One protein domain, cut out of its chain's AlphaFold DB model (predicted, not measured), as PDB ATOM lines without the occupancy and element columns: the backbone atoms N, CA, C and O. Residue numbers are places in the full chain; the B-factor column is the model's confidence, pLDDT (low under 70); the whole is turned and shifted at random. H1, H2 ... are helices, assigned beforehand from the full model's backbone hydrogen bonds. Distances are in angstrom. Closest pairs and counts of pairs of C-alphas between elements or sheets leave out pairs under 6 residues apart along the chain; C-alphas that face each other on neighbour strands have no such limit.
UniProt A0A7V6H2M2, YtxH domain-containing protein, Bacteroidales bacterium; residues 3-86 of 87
ATOM      1  N   SER A   3       0.189 -48.968  25.521       66.88
ATOM      2  CA  SER A   3       0.083 -48.275  24.228       66.88
ATOM      3  C   SER A   3      -0.780 -47.011  24.272       66.88
ATOM      4  O   SER A   3      -0.366 -45.984  23.749       66.88
ATOM      5  N   ALA A   4      -1.939 -47.051  24.934       75.75
ATOM      6  CA  ALA A   4      -2.875 -45.922  24.936       75.75
ATOM      7  C   ALA A   4      -2.315 -44.680  25.653       75.75
ATOM      8  O   ALA A   4      -2.406 -43.575  25.128       75.75
ATOM      9  N   GLY A   5      -1.670 -44.856  26.814       84.81
ATOM     10  CA  GLY A   5      -1.074 -43.739  27.561       84.81
ATOM     11  C   GLY A   5       0.101 -43.085  26.829       84.81
ATOM     12  O   GLY A   5       0.193 -41.863  26.779       84.81
ATOM     13  N   SER A   6       0.961 -43.890  26.195       89.06
ATOM     14  CA  SER A   6       2.086 -43.372  25.407       89.06
ATOM     15  C   SER A   6       1.624 -42.644  24.142       89.06
ATOM     16  O   SER A   6       2.225 -41.644  23.762       89.06
ATOM     17  N   PHE A   7       0.560 -43.127  23.496       91.31
ATOM     18  CA  PHE A   7      -0.012 -42.493  22.310       91.31
ATOM     19  C   PHE A   7      -0.676 -41.150  22.640       91.31
ATOM     20  O   PHE A   7      -0.393 -40.148  21.987       91.31
ATOM     21  N   LEU A   8      -1.487 -41.101  23.704       95.38
ATOM     22  CA  LEU A   8      -2.092 -39.855  24.184       95.38
ATOM     23  C   LEU A   8      -1.032 -38.837  24.617       95.38
ATOM     24  O   LEU A   8      -1.141 -37.663  24.276       95.38
ATOM     25  N   GLY A   9       0.027 -39.288  25.298       96.19
ATOM     26  CA  GLY A   9       1.165 -38.435  25.642       96.19
ATOM     27  C   GLY A   9       1.836 -37.825  24.406       96.19
ATOM     28  O   GLY A   9       2.120 -36.630  24.394       96.19
ATOM     29  N   GLY A  10       2.019 -38.616  23.343       95.88
ATOM     30  CA  GLY A  10       2.557 -38.138  22.067       95.88
ATOM     31  C   GLY A  10       1.664 -37.102  21.380       95.88
ATOM     32  O   GLY A  10       2.165 -36.079  20.916       95.88
ATOM     33  N   ILE A  11       0.343 -37.317  21.368       97.31
ATOM     34  CA  ILE A  11      -0.624 -36.349  20.825       97.31
ATOM     35  C   ILE A  11      -0.560 -35.029  21.592       97.31
ATOM     36  O   ILE A  11      -0.475 -33.970  20.976       97.31
ATOM     37  N   LEU A  12      -0.574 -35.080  22.926       97.62
ATOM     38  CA  LEU A  12      -0.536 -33.878  23.761       97.62
ATOM     39  C   LEU A  12       0.767 -33.098  23.567       97.62
ATOM     40  O   LEU A  12       0.734 -31.878  23.414       97.62
ATOM     41  N   ALA A  13       1.903 -33.799  23.512       97.50
ATOM     42  CA  ALA A  13       3.198 -33.182  23.255       97.50
ATOM     43  C   ALA A  13       3.249 -32.518  21.868       97.50
ATOM     44  O   ALA A  13       3.650 -31.360  21.752       97.50
ATOM     45  N   GLY A  14       2.792 -33.215  20.822       96.50
ATOM     46  CA  GLY A  14       2.735 -32.673  19.464       96.50
ATOM     47  C   GLY A  14       1.800 -31.468  19.346       96.50
ATOM     48  O   GLY A  14       2.165 -30.462  18.741       96.50
ATOM     49  N   ALA A  15       0.626 -31.531  19.977       97.62
ATOM     50  CA  ALA A  15      -0.335 -30.432  20.000       97.62
ATOM     51  C   ALA A  15       0.225 -29.192  20.710       97.62
ATOM     52  O   ALA A  15       0.069 -28.085  20.203       97.62
ATOM     53  N   ALA A  16       0.919 -29.365  21.840       97.38
ATOM     54  CA  ALA A  16       1.540 -28.257  22.561       97.38
ATOM     55  C   ALA A  16       2.611 -27.555  21.712       97.38
ATOM     56  O   ALA A  16       2.609 -26.328  21.603       97.38
ATOM     57  N   ILE A  17       3.483 -28.331  21.060       97.75
ATOM     58  CA  ILE A  17       4.518 -27.796  20.165       97.75
ATOM     59  C   ILE A  17       3.875 -27.079  18.971       97.75
ATOM     60  O   ILE A  17       4.237 -25.944  18.667       97.75
ATOM     61  N   GLY A  18       2.891 -27.703  18.319       95.12
ATOM     62  CA  GLY A  18       2.186 -27.110  17.182       95.12
ATOM     63  C   GLY A  18       1.456 -25.815  17.543       95.12
ATOM     64  O   GLY A  18       1.543 -24.838  16.806       95.12
ATOM     65  N   ALA A  19       0.795 -25.771  18.702       93.88
ATOM     66  CA  ALA A  19       0.115 -24.577  19.194       93.88
ATOM     67  C   ALA A  19       1.101 -23.440  19.503       93.88
ATOM     68  O   ALA A  19       0.840 -22.296  19.137       93.88
ATOM     69  N   ALA A  20       2.244 -23.745  20.121       92.88
ATOM     70  CA  ALA A  20       3.283 -22.750  20.379       92.88
ATOM     71  C   ALA A  20       3.820 -22.142  19.072       92.88
ATOM     72  O   ALA A  20       3.941 -20.923  18.963       92.88
ATOM     73  N   LEU A  21       4.079 -22.978  18.061       94.81
ATOM     74  CA  LEU A  21       4.507 -22.513  16.740       94.81
ATOM     75  C   LEU A  21       3.422 -21.689  16.036       94.81
ATOM     76  O   LEU A  21       3.728 -20.646  15.465       94.81
ATOM     77  N   ALA A  22       2.159 -22.115  16.103       90.25
ATOM     78  CA  ALA A  22       1.040 -21.384  15.515       90.25
ATOM     79  C   ALA A  22       0.852 -20.001  16.156       90.25
ATOM     80  O   ALA A  22       0.651 -19.022  15.442       90.25
ATOM     81  N   LEU A  23       0.967 -19.904  17.486       86.81
ATOM     82  CA  LEU A  23       0.913 -18.630  18.209       86.81
ATOM     83  C   LEU A  23       2.091 -17.718  17.863       86.81
ATOM     84  O   LEU A  23       1.904 -16.513  17.755       86.81
ATOM     85  N   LEU A  24       3.288 -18.280  17.677       87.50
ATOM     86  CA  LEU A  24       4.464 -17.506  17.278       87.50
ATOM     87  C   LEU A  24       4.342 -16.975  15.842       87.50
ATOM     88  O   LEU A  24       4.833 -15.888  15.547       87.50
ATOM     89  N   TYR A  25       3.705 -17.738  14.951       87.38
ATOM     90  CA  TYR A  25       3.541 -17.364  13.546       87.38
ATOM     91  C   TYR A  25       2.352 -16.422  13.307       87.38
ATOM     92  O   TYR A  25       2.357 -15.651  12.350       87.38
ATOM     93  N   ALA A  26       1.322 -16.473  14.155       85.06
ATOM     94  CA  ALA A  26       0.164 -15.596  14.059       85.06
ATOM     95  C   ALA A  26       0.492 -14.194  14.621       85.06
ATOM     96  O   ALA A  26       0.760 -14.066  15.816       85.06
ATOM     97  N   PRO A  27       0.429 -13.118  13.812       69.44
ATOM     98  CA  PRO A  27       0.640 -11.765  14.309       69.44
ATOM     99  C   PRO A  27      -0.609 -11.293  15.066       69.44
ATOM    100  O   PRO A  27      -1.532 -10.734  14.479       69.44
ATOM    101  N   GLN A  28      -0.650 -11.531  16.375       80.56
ATOM    102  CA  GLN A  28      -1.630 -10.937  17.287       80.56
ATOM    103  C   GLN A  28      -0.914 -10.201  18.414       80.56
ATOM    104  O   GLN A  28       0.089 -10.674  18.952       80.56
ATOM    105  N   SER A  29      -1.432  -9.034  18.788       83.75
ATOM    106  CA  SER A  29      -0.895  -8.296  19.930       83.75
ATOM    107  C   SER A  29      -1.262  -8.992  21.247       83.75
ATOM    108  O   SER A  29      -2.327  -9.594  21.384       83.75
ATOM    109  N   GLY A  30      -0.408  -8.881  22.270       81.12
ATOM    110  CA  GLY A  30      -0.699  -9.467  23.587       81.12
ATOM    111  C   GLY A  30      -1.981  -8.917  24.235       81.12
ATOM    112  O   GLY A  30      -2.637  -9.618  25.008       81.12
ATOM    113  N   GLU A  31      -2.361  -7.680  23.901       86.44
ATOM    114  CA  GLU A  31      -3.617  -7.064  24.336       86.44
ATOM    115  C   GLU A  31      -4.834  -7.749  23.701       86.44
ATOM    116  O   GLU A  31      -5.764  -8.136  24.414       86.44
ATOM    117  N   GLU A  32      -4.800  -7.981  22.386       86.50
ATOM    118  CA  GLU A  32      -5.842  -8.721  21.671       86.50
ATOM    119  C   GLU A  32      -5.946 -10.161  22.163       86.50
ATOM    120  O   GLU A  32      -7.054 -10.620  22.429       86.50
ATOM    121  N   THR A  33      -4.821 -10.844  22.390       86.44
ATOM    122  CA  THR A  33      -4.807 -12.206  22.944       86.44
ATOM    123  C   THR A  33      -5.456 -12.250  24.324       86.44
ATOM    124  O   THR A  33      -6.290 -13.113  24.597       86.44
ATOM    125  N   ARG A  34      -5.147 -11.288  25.204       88.25
ATOM    126  CA  ARG A  34      -5.767 -11.200  26.536       88.25
ATOM    127  C   ARG A  34      -7.267 -10.915  26.442       88.25
ATOM    128  O   ARG A  34      -8.043 -11.492  27.202       88.25
ATOM    129  N   LYS A  35      -7.679 -10.029  25.533       92.25
ATOM    130  CA  LYS A  35      -9.090  -9.691  25.305       92.25
ATOM    131  C   LYS A  35      -9.864 -10.883  24.738       92.25
ATOM    132  O   LYS A  35     -10.939 -11.201  25.242       92.25
ATOM    133  N   ALA A  36      -9.294 -11.575  23.755       88.50
ATOM    134  CA  ALA A  36      -9.855 -12.779  23.153       88.50
ATOM    135  C   ALA A  36      -9.963 -13.922  24.168       88.50
ATOM    136  O   ALA A  36     -10.998 -14.579  24.229       88.50
ATOM    137  N   LEU A  37      -8.943 -14.115  25.012       88.62
ATOM    138  CA  LEU A  37      -8.965 -15.123  26.070       88.62
ATOM    139  C   LEU A  37     -10.063 -14.833  27.097       88.62
ATOM    140  O   LEU A  37     -10.847 -15.721  27.404       88.62
ATOM    141  N   LYS A  38     -10.174 -13.588  27.581       91.12
ATOM    142  CA  LYS A  38     -11.251 -13.191  28.504       91.12
ATOM    143  C   LYS A  38     -12.640 -13.418  27.904       91.12
ATOM    144  O   LYS A  38     -13.513 -13.936  28.589       91.12
ATOM    145  N   LYS A  39     -12.828 -13.055  26.630       92.88
ATOM    146  CA  LYS A  39     -14.093 -13.270  25.916       92.88
ATOM    147  C   LYS A  39     -14.417 -14.759  25.814       92.88
ATOM    148  O   LYS A  39     -15.502 -15.156  26.210       92.88
ATOM    149  N   LYS A  40     -13.451 -15.576  25.378       89.12
ATOM    150  CA  LYS A  40     -13.611 -17.032  25.280       89.12
ATOM    151  C   LYS A  40     -13.894 -17.684  26.627       89.12
ATOM    152  O   LYS A  40     -14.717 -18.579  26.666       89.12
ATOM    153  N   ILE A  41     -13.235 -17.260  27.706       89.94
ATOM    154  CA  ILE A  41     -13.493 -17.786  29.057       89.94
ATOM    155  C   ILE A  41     -14.926 -17.467  29.483       89.94
ATOM    156  O   ILE A  41     -15.636 -18.367  29.901       89.94
ATOM    157  N   SER A  42     -15.369 -16.221  29.310       88.81
ATOM    158  CA  SER A  42     -16.737 -15.823  29.655       88.81
ATOM    159  C   SER A  42     -17.791 -16.532  28.792       88.81
ATOM    160  O   SER A  42     -18.843 -16.906  29.300       88.81
ATOM    161  N   GLU A  43     -17.507 -16.754  27.505       88.94
ATOM    162  CA  GLU A  43     -18.357 -17.553  26.611       88.94
ATOM    163  C   GLU A  43     -18.392 -19.024  27.046       88.94
ATOM    164  O   GLU A  43     -19.469 -19.598  27.149       88.94
ATOM    165  N   LEU A  44     -17.237 -19.612  27.374       87.06
ATOM    166  CA  LEU A  44     -17.120 -20.978  27.887       87.06
ATOM    167  C   LEU A  44     -17.864 -21.167  29.206       87.06
ATOM    168  O   LEU A  44     -18.496 -22.194  29.378       87.06
ATOM    169  N   GLU A  45     -17.803 -20.216  30.134       81.56
ATOM    170  CA  GLU A  45     -18.546 -20.291  31.397       81.56
ATOM    171  C   GLU A  45     -20.059 -20.363  31.146       81.56
ATOM    172  O   GLU A  45     -20.719 -21.256  31.676       81.56
ATOM    173  N   GLY A  46     -20.590 -19.502  30.270       81.25
ATOM    174  CA  GLY A  46     -22.005 -19.538  29.892       81.25
ATOM    175  C   GLY A  46     -22.388 -20.792  29.098       81.25
ATOM    176  O   GLY A  46     -23.436 -21.394  29.338       81.25
ATOM    177  N   GLU A  47     -21.524 -21.231  28.179       80.69
ATOM    178  CA  GLU A  47     -21.729 -22.465  27.423       80.69
ATOM    179  C   GLU A  47     -21.681 -23.685  28.333       80.69
ATOM    180  O   GLU A  47     -22.540 -24.535  28.191       80.69
ATOM    181  N   LEU A  48     -20.753 -23.781  29.286       79.31
ATOM    182  CA  LEU A  48     -20.631 -24.907  30.217       79.31
ATOM    183  C   LEU A  48     -21.848 -25.043  31.133       79.31
ATOM    184  O   LEU A  48     -22.221 -26.163  31.475       79.31
ATOM    185  N   GLU A  49     -22.491 -23.941  31.504       75.00
ATOM    186  CA  GLU A  49     -23.720 -23.955  32.298       75.00
ATOM    187  C   GLU A  49     -24.902 -24.538  31.490       75.00
ATOM    188  O   GLU A  49     -25.638 -25.418  31.957       75.00
ATOM    189  N   ALA A  50     -25.019 -24.144  30.218       74.44
ATOM    190  CA  ALA A  50     -25.994 -24.698  29.273       74.44
ATOM    191  C   ALA A  50     -25.647 -26.132  28.816       74.44
ATOM    192  O   ALA A  50     -26.524 -26.976  28.600       74.44
ATOM    193  N   LEU A  51     -24.355 -26.438  28.690       72.44
ATOM    194  CA  LEU A  51     -23.850 -27.751  28.317       72.44
ATOM    195  C   LEU A  51     -24.035 -28.715  29.479       72.44
ATOM    196  O   LEU A  51     -24.408 -29.843  29.236       72.44
ATOM    197  N   GLY A  52     -23.817 -28.309  30.730       72.56
ATOM    198  CA  GLY A  52     -23.962 -29.175  31.902       72.56
ATOM    199  C   GLY A  52     -25.393 -29.681  32.090       72.56
ATOM    200  O   GLY A  52     -25.598 -30.855  32.402       72.56
ATOM    201  N   SER A  53     -26.384 -28.825  31.829       69.19
ATOM    202  CA  SER A  53     -27.800 -29.210  31.824       69.19
ATOM    203  C   SER A  53     -28.124 -30.145  30.651       69.19
ATOM    204  O   SER A  53     -28.653 -31.237  30.862       69.19
ATOM    205  N   THR A  54     -27.698 -29.792  29.437       71.50
ATOM    206  CA  THR A  54     -27.977 -30.578  28.220       71.50
ATOM    207  C   THR A  54     -27.200 -31.902  28.156       71.50
ATOM    208  O   THR A  54     -27.726 -32.917  27.710       71.50
ATOM    209  N   LEU A  55     -25.948 -31.931  28.614       75.31
ATOM    210  CA  LEU A  55     -25.078 -33.113  28.669       75.31
ATOM    211  C   LEU A  55     -25.580 -34.130  29.673       75.31
ATOM    212  O   LEU A  55     -25.363 -35.320  29.477       75.31
ATOM    213  N   ARG A  56     -26.212 -33.692  30.762       69.19
ATOM    214  CA  ARG A  56     -26.744 -34.629  31.744       69.19
ATOM    215  C   ARG A  56     -27.943 -35.385  31.181       69.19
ATOM    216  O   ARG A  56     -28.016 -36.591  31.380       69.19
ATOM    217  N   GLU A  57     -28.819 -34.716  30.436       70.38
ATOM    218  CA  GLU A  57     -29.941 -35.366  29.744       70.38
ATOM    219  C   GLU A  57     -29.474 -36.171  28.524       70.38
ATOM    220  O   GLU A  57     -29.672 -37.384  28.469       70.38
ATOM    221  N   LYS A  58     -28.760 -35.538  27.583       73.75
ATOM    222  CA  LYS A  58     -28.286 -36.213  26.362       73.75
ATOM    223  C   LYS A  58     -27.233 -37.274  26.638       73.75
ATOM    224  O   LYS A  58     -27.151 -38.255  25.916       73.75
ATOM    225  N   GLY A  59     -26.413 -37.102  27.668       75.75
ATOM    226  CA  GLY A  59     -25.397 -38.080  28.048       75.75
ATOM    227  C   GLY A  59     -26.000 -39.360  28.613       75.75
ATOM    228  O   GLY A  59     -25.423 -40.428  28.417       75.75
ATOM    229  N   VAL A  60     -27.165 -39.281  29.267       76.06
ATOM    230  CA  VAL A  60     -27.917 -40.471  29.688       76.06
ATOM    231  C   VAL A  60     -28.484 -41.188  28.461       76.06
ATOM    232  O   VAL A  60     -28.238 -42.383  28.311       76.06
ATOM    233  N   GLU A  61     -29.115 -40.462  27.535       79.88
ATOM    234  CA  GLU A  61     -29.629 -41.044  26.283       79.88
ATOM    235  C   GLU A  61     -28.524 -41.683  25.431       79.88
ATOM    236  O   GLU A  61     -28.640 -42.840  25.031       79.88
ATOM    237  N   ILE A  62     -27.413 -40.972  25.212       84.38
ATOM    238  CA  ILE A  62     -26.265 -41.464  24.438       84.38
ATOM    239  C   ILE A  62     -25.664 -42.700  25.100       84.38
ATOM    240  O   ILE A  62     -25.304 -43.656  24.417       84.38
ATOM    241  N   LYS A  63     -25.548 -42.717  26.431       81.62
ATOM    242  CA  LYS A  63     -25.022 -43.881  27.148       81.62
ATOM    243  C   LYS A  63     -25.919 -45.103  26.955       81.62
ATOM    244  O   LYS A  63     -25.397 -46.197  26.736       81.62
ATOM    245  N   ASP A  64     -27.232 -44.924  27.020       85.75
ATOM    246  CA  ASP A  64     -28.193 -46.012  26.848       85.75
ATOM    247  C   ASP A  64     -28.253 -46.502  25.392       85.75
ATOM    248  O   ASP A  64     -28.324 -47.708  25.145       85.75
ATOM    249  N   GLU A  65     -28.140 -45.596  24.420       87.38
ATOM    250  CA  GLU A  65     -28.093 -45.921  22.992       87.38
ATOM    251  C   GLU A  65     -26.794 -46.639  22.601       87.38
ATOM    252  O   GLU A  65     -26.816 -47.650  21.888       87.38
ATOM    253  N   VAL A  66     -25.657 -46.187  23.136       90.06
ATOM    254  CA  VAL A  66     -24.360 -46.856  22.975       90.06
ATOM    255  C   VAL A  66     -24.398 -48.239  23.611       90.06
ATOM    256  O   VAL A  66     -23.949 -49.203  22.994       90.06
ATOM    257  N   LYS A  67     -24.970 -48.371  24.810       89.94
ATOM    258  CA  LYS A  67     -25.086 -49.666  25.483       89.94
ATOM    259  C   LYS A  67     -25.954 -50.640  24.683       89.94
ATOM    260  O   LYS A  67     -25.527 -51.766  24.457       89.94
ATOM    261  N   LYS A  68     -27.106 -50.194  24.170       92.06
ATOM    262  CA  LYS A  68     -27.941 -51.001  23.262       92.06
ATOM    263  C   LYS A  68     -27.197 -51.418  21.999       92.06
ATOM    264  O   LYS A  68     -27.276 -52.574  21.600       92.06
ATOM    265  N   SER A  69     -26.464 -50.492  21.386       89.75
ATOM    266  CA  SER A  69     -25.694 -50.776  20.174       89.75
ATOM    267  C   SER A  69     -24.596 -51.809  20.436       89.75
ATOM    268  O   SER A  69     -24.385 -52.698  19.614       89.75
ATOM    269  N   ILE A  70     -23.932 -51.736  21.594       91.62
ATOM    270  CA  ILE A  70     -22.942 -52.730  22.028       91.62
ATOM    271  C   ILE A  70     -23.606 -54.093  22.254       91.62
ATOM    272  O   ILE A  70     -23.121 -55.085  21.710       91.62
ATOM    273  N   ASP A  71     -24.734 -54.142  22.967       92.62
ATOM    274  CA  ASP A  71     -25.473 -55.386  23.220       92.62
ATOM    275  C   ASP A  71     -25.936 -56.049  21.906       92.62
ATOM    276  O   ASP A  71     -25.883 -57.274  21.747       92.62
ATOM    277  N   ASP A  72     -26.368 -55.254  20.925       93.44
ATOM    278  CA  ASP A  72     -26.784 -55.746  19.610       93.44
ATOM    279  C   ASP A  72     -25.606 -56.233  18.762       93.44
ATOM    280  O   ASP A  72     -25.722 -57.243  18.057       93.44
ATOM    281  N   ILE A  73     -24.457 -55.558  18.842       91.88
ATOM    282  CA  ILE A  73     -23.213 -56.020  18.219       91.88
ATOM    283  C   ILE A  73     -22.791 -57.358  18.835       91.88
ATOM    284  O   ILE A  73     -22.485 -58.296  18.100       91.88
ATOM    285  N   GLU A  74     -22.847 -57.499  20.158       90.25
ATOM    286  CA  GLU A  74     -22.483 -58.732  20.860       90.25
ATOM    287  C   GLU A  74     -23.418 -59.899  20.496       90.25
ATOM    288  O   GLU A  74     -22.969 -61.020  20.221       90.25
ATOM    289  N   LYS A  75     -24.724 -59.635  20.359       90.88
ATOM    290  CA  LYS A  75     -25.699 -60.614  19.843       90.88
ATOM    291  C   LYS A  75     -25.434 -61.012  18.392       90.88
ATOM    292  O   LYS A  75     -25.576 -62.183  18.043       90.88
ATOM    293  N   LYS A  76     -25.062 -60.066  17.525       91.38
ATOM    294  CA  LYS A  76     -24.726 -60.367  16.122       91.38
ATOM    295  C   LYS A  76     -23.448 -61.199  16.025       91.38
ATOM    296  O   LYS A  76     -23.425 -62.185  15.293       91.38
ATOM    297  N   ILE A  77     -22.425 -60.853  16.805       89.00
ATOM    298  CA  ILE A  77     -21.147 -61.576  16.854       89.00
ATOM    299  C   ILE A  77     -21.334 -62.997  17.395       89.00
ATOM    300  O   ILE A  77     -20.765 -63.940  16.845       89.00
ATOM    301  N   SER A  78     -22.140 -63.178  18.444       85.44
ATOM    302  CA  SER A  78     -22.414 -64.505  19.017       85.44
ATOM    303  C   SER A  78     -23.213 -65.403  18.068       85.44
ATOM    304  O   SER A  78     -22.884 -66.582  17.943       85.44
ATOM    305  N   LYS A  79     -24.194 -64.853  17.337       87.19
ATOM    306  CA  LYS A  79     -24.915 -65.589  16.283       87.19
ATOM    307  C   LYS A  79     -23.994 -66.020  15.145       87.19
ATOM    308  O   LYS A  79     -23.997 -67.199  14.810       87.19
ATOM    309  N   LEU A  80     -23.161 -65.109  14.629       86.69
ATOM    310  CA  LEU A  80     -22.161 -65.446  13.609       86.69
ATOM    311  C   LEU A  80     -21.220 -66.544  14.115       86.69
ATOM    312  O   LEU A  80     -21.017 -67.543  13.440       86.69
ATOM    313  N   ARG A  81     -20.686 -66.426  15.336       83.12
ATOM    314  CA  ARG A  81     -19.816 -67.469  15.904       83.12
ATOM    315  C   ARG A  81     -20.499 -68.831  16.014       83.12
ATOM    316  O   ARG A  81     -19.853 -69.834  15.739       83.12
ATOM    317  N   ALA A  82     -21.765 -68.881  16.420       81.44
ATOM    318  CA  ALA A  82     -22.512 -70.133  16.533       81.44
ATOM    319  C   ALA A  82     -22.831 -70.761  15.163       81.44
ATOM    320  O   ALA A  82     -22.899 -71.982  15.052       81.44
ATOM    321  N   GLU A  83     -23.016 -69.931  14.135       77.69
ATOM    322  CA  GLU A  83     -23.232 -70.352  12.749       77.69
ATOM    323  C   GLU A  83     -21.943 -70.900  12.118       77.69
ATOM    324  O   GLU A  83     -21.960 -71.971  11.520       77.69
ATOM    325  N   TYR A  84     -20.804 -70.245  12.359       72.56
ATOM    326  CA  TYR A  84     -19.490 -70.707  11.897       72.56
ATOM    327  C   TYR A  84     -18.923 -71.890  12.699       72.56
ATOM    328  O   TYR A  84     -18.104 -72.622  12.167       72.56
ATOM    329  N   ALA A  85     -19.339 -72.105  13.952       70.19
ATOM    330  CA  ALA A  85     -18.903 -73.253  14.761       70.19
ATOM    331  C   ALA A  85     -19.652 -74.564  14.443       70.19
ATOM    332  O   ALA A  85     -19.317 -75.609  14.997       70.19
ATOM    333  N   LYS A  86     -20.698 -74.506  13.605       61.91
ATOM    334  CA  LYS A  86     -21.460 -75.676  13.133       61.91
ATOM    335  C   LYS A  86     -21.013 -76.191  11.758       61.91
ATOM    336  O   LYS A  86     -21.503 -77.242  11.348       61.91
TER     337      LYS A  86
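Overview. This is residues 3 to 86 of the 87 residues of the protein "YtxH domain-containing protein" of Bacteroidales bacterium (UniProt A0A7V6H2M2). Two helices make an open, hooked frame: H1 leads to a tight turn, and the much longer H2 folds back from there, bowed by a kink, with an empty gap between them. The printed part has 84 residues with two named helices, H1 then H2, and no named strand; the class is all helix. It is extended, with a radius of gyration of the C-alphas of 22.6 A and spans of 71 by 33 by 18 A.

Along the chain. Find C-alpha 3 at (0.083, -48.275, 24.228); from there H1, residues 3 to 25, runs 32.9 A. Next find C-alpha 30 at (-0.699, -9.467, 23.587), where H2, residues 30 to 84, begins; it spans 65.1 A to C-alpha 84 at (-19.490, -70.707, 11.897).

Arrangement. H1 and H2 are apart, with no C-alpha of the one within 8 A of the other. Look near residue 54 for the kink of 48 degrees in H2. In H1 every O i to N i+4 pair is within hydrogen-bond range; in H2, 49 of 51 are.

Size, cuts and confidence. The two C-alphas farthest apart, those of Glu 31 and Lys 86, are 71.8 A apart. The printed part has no cut, and the link from H1 to H2 is tight. Residues 3, 27, 53, 56 and 86 have pLDDT under 70.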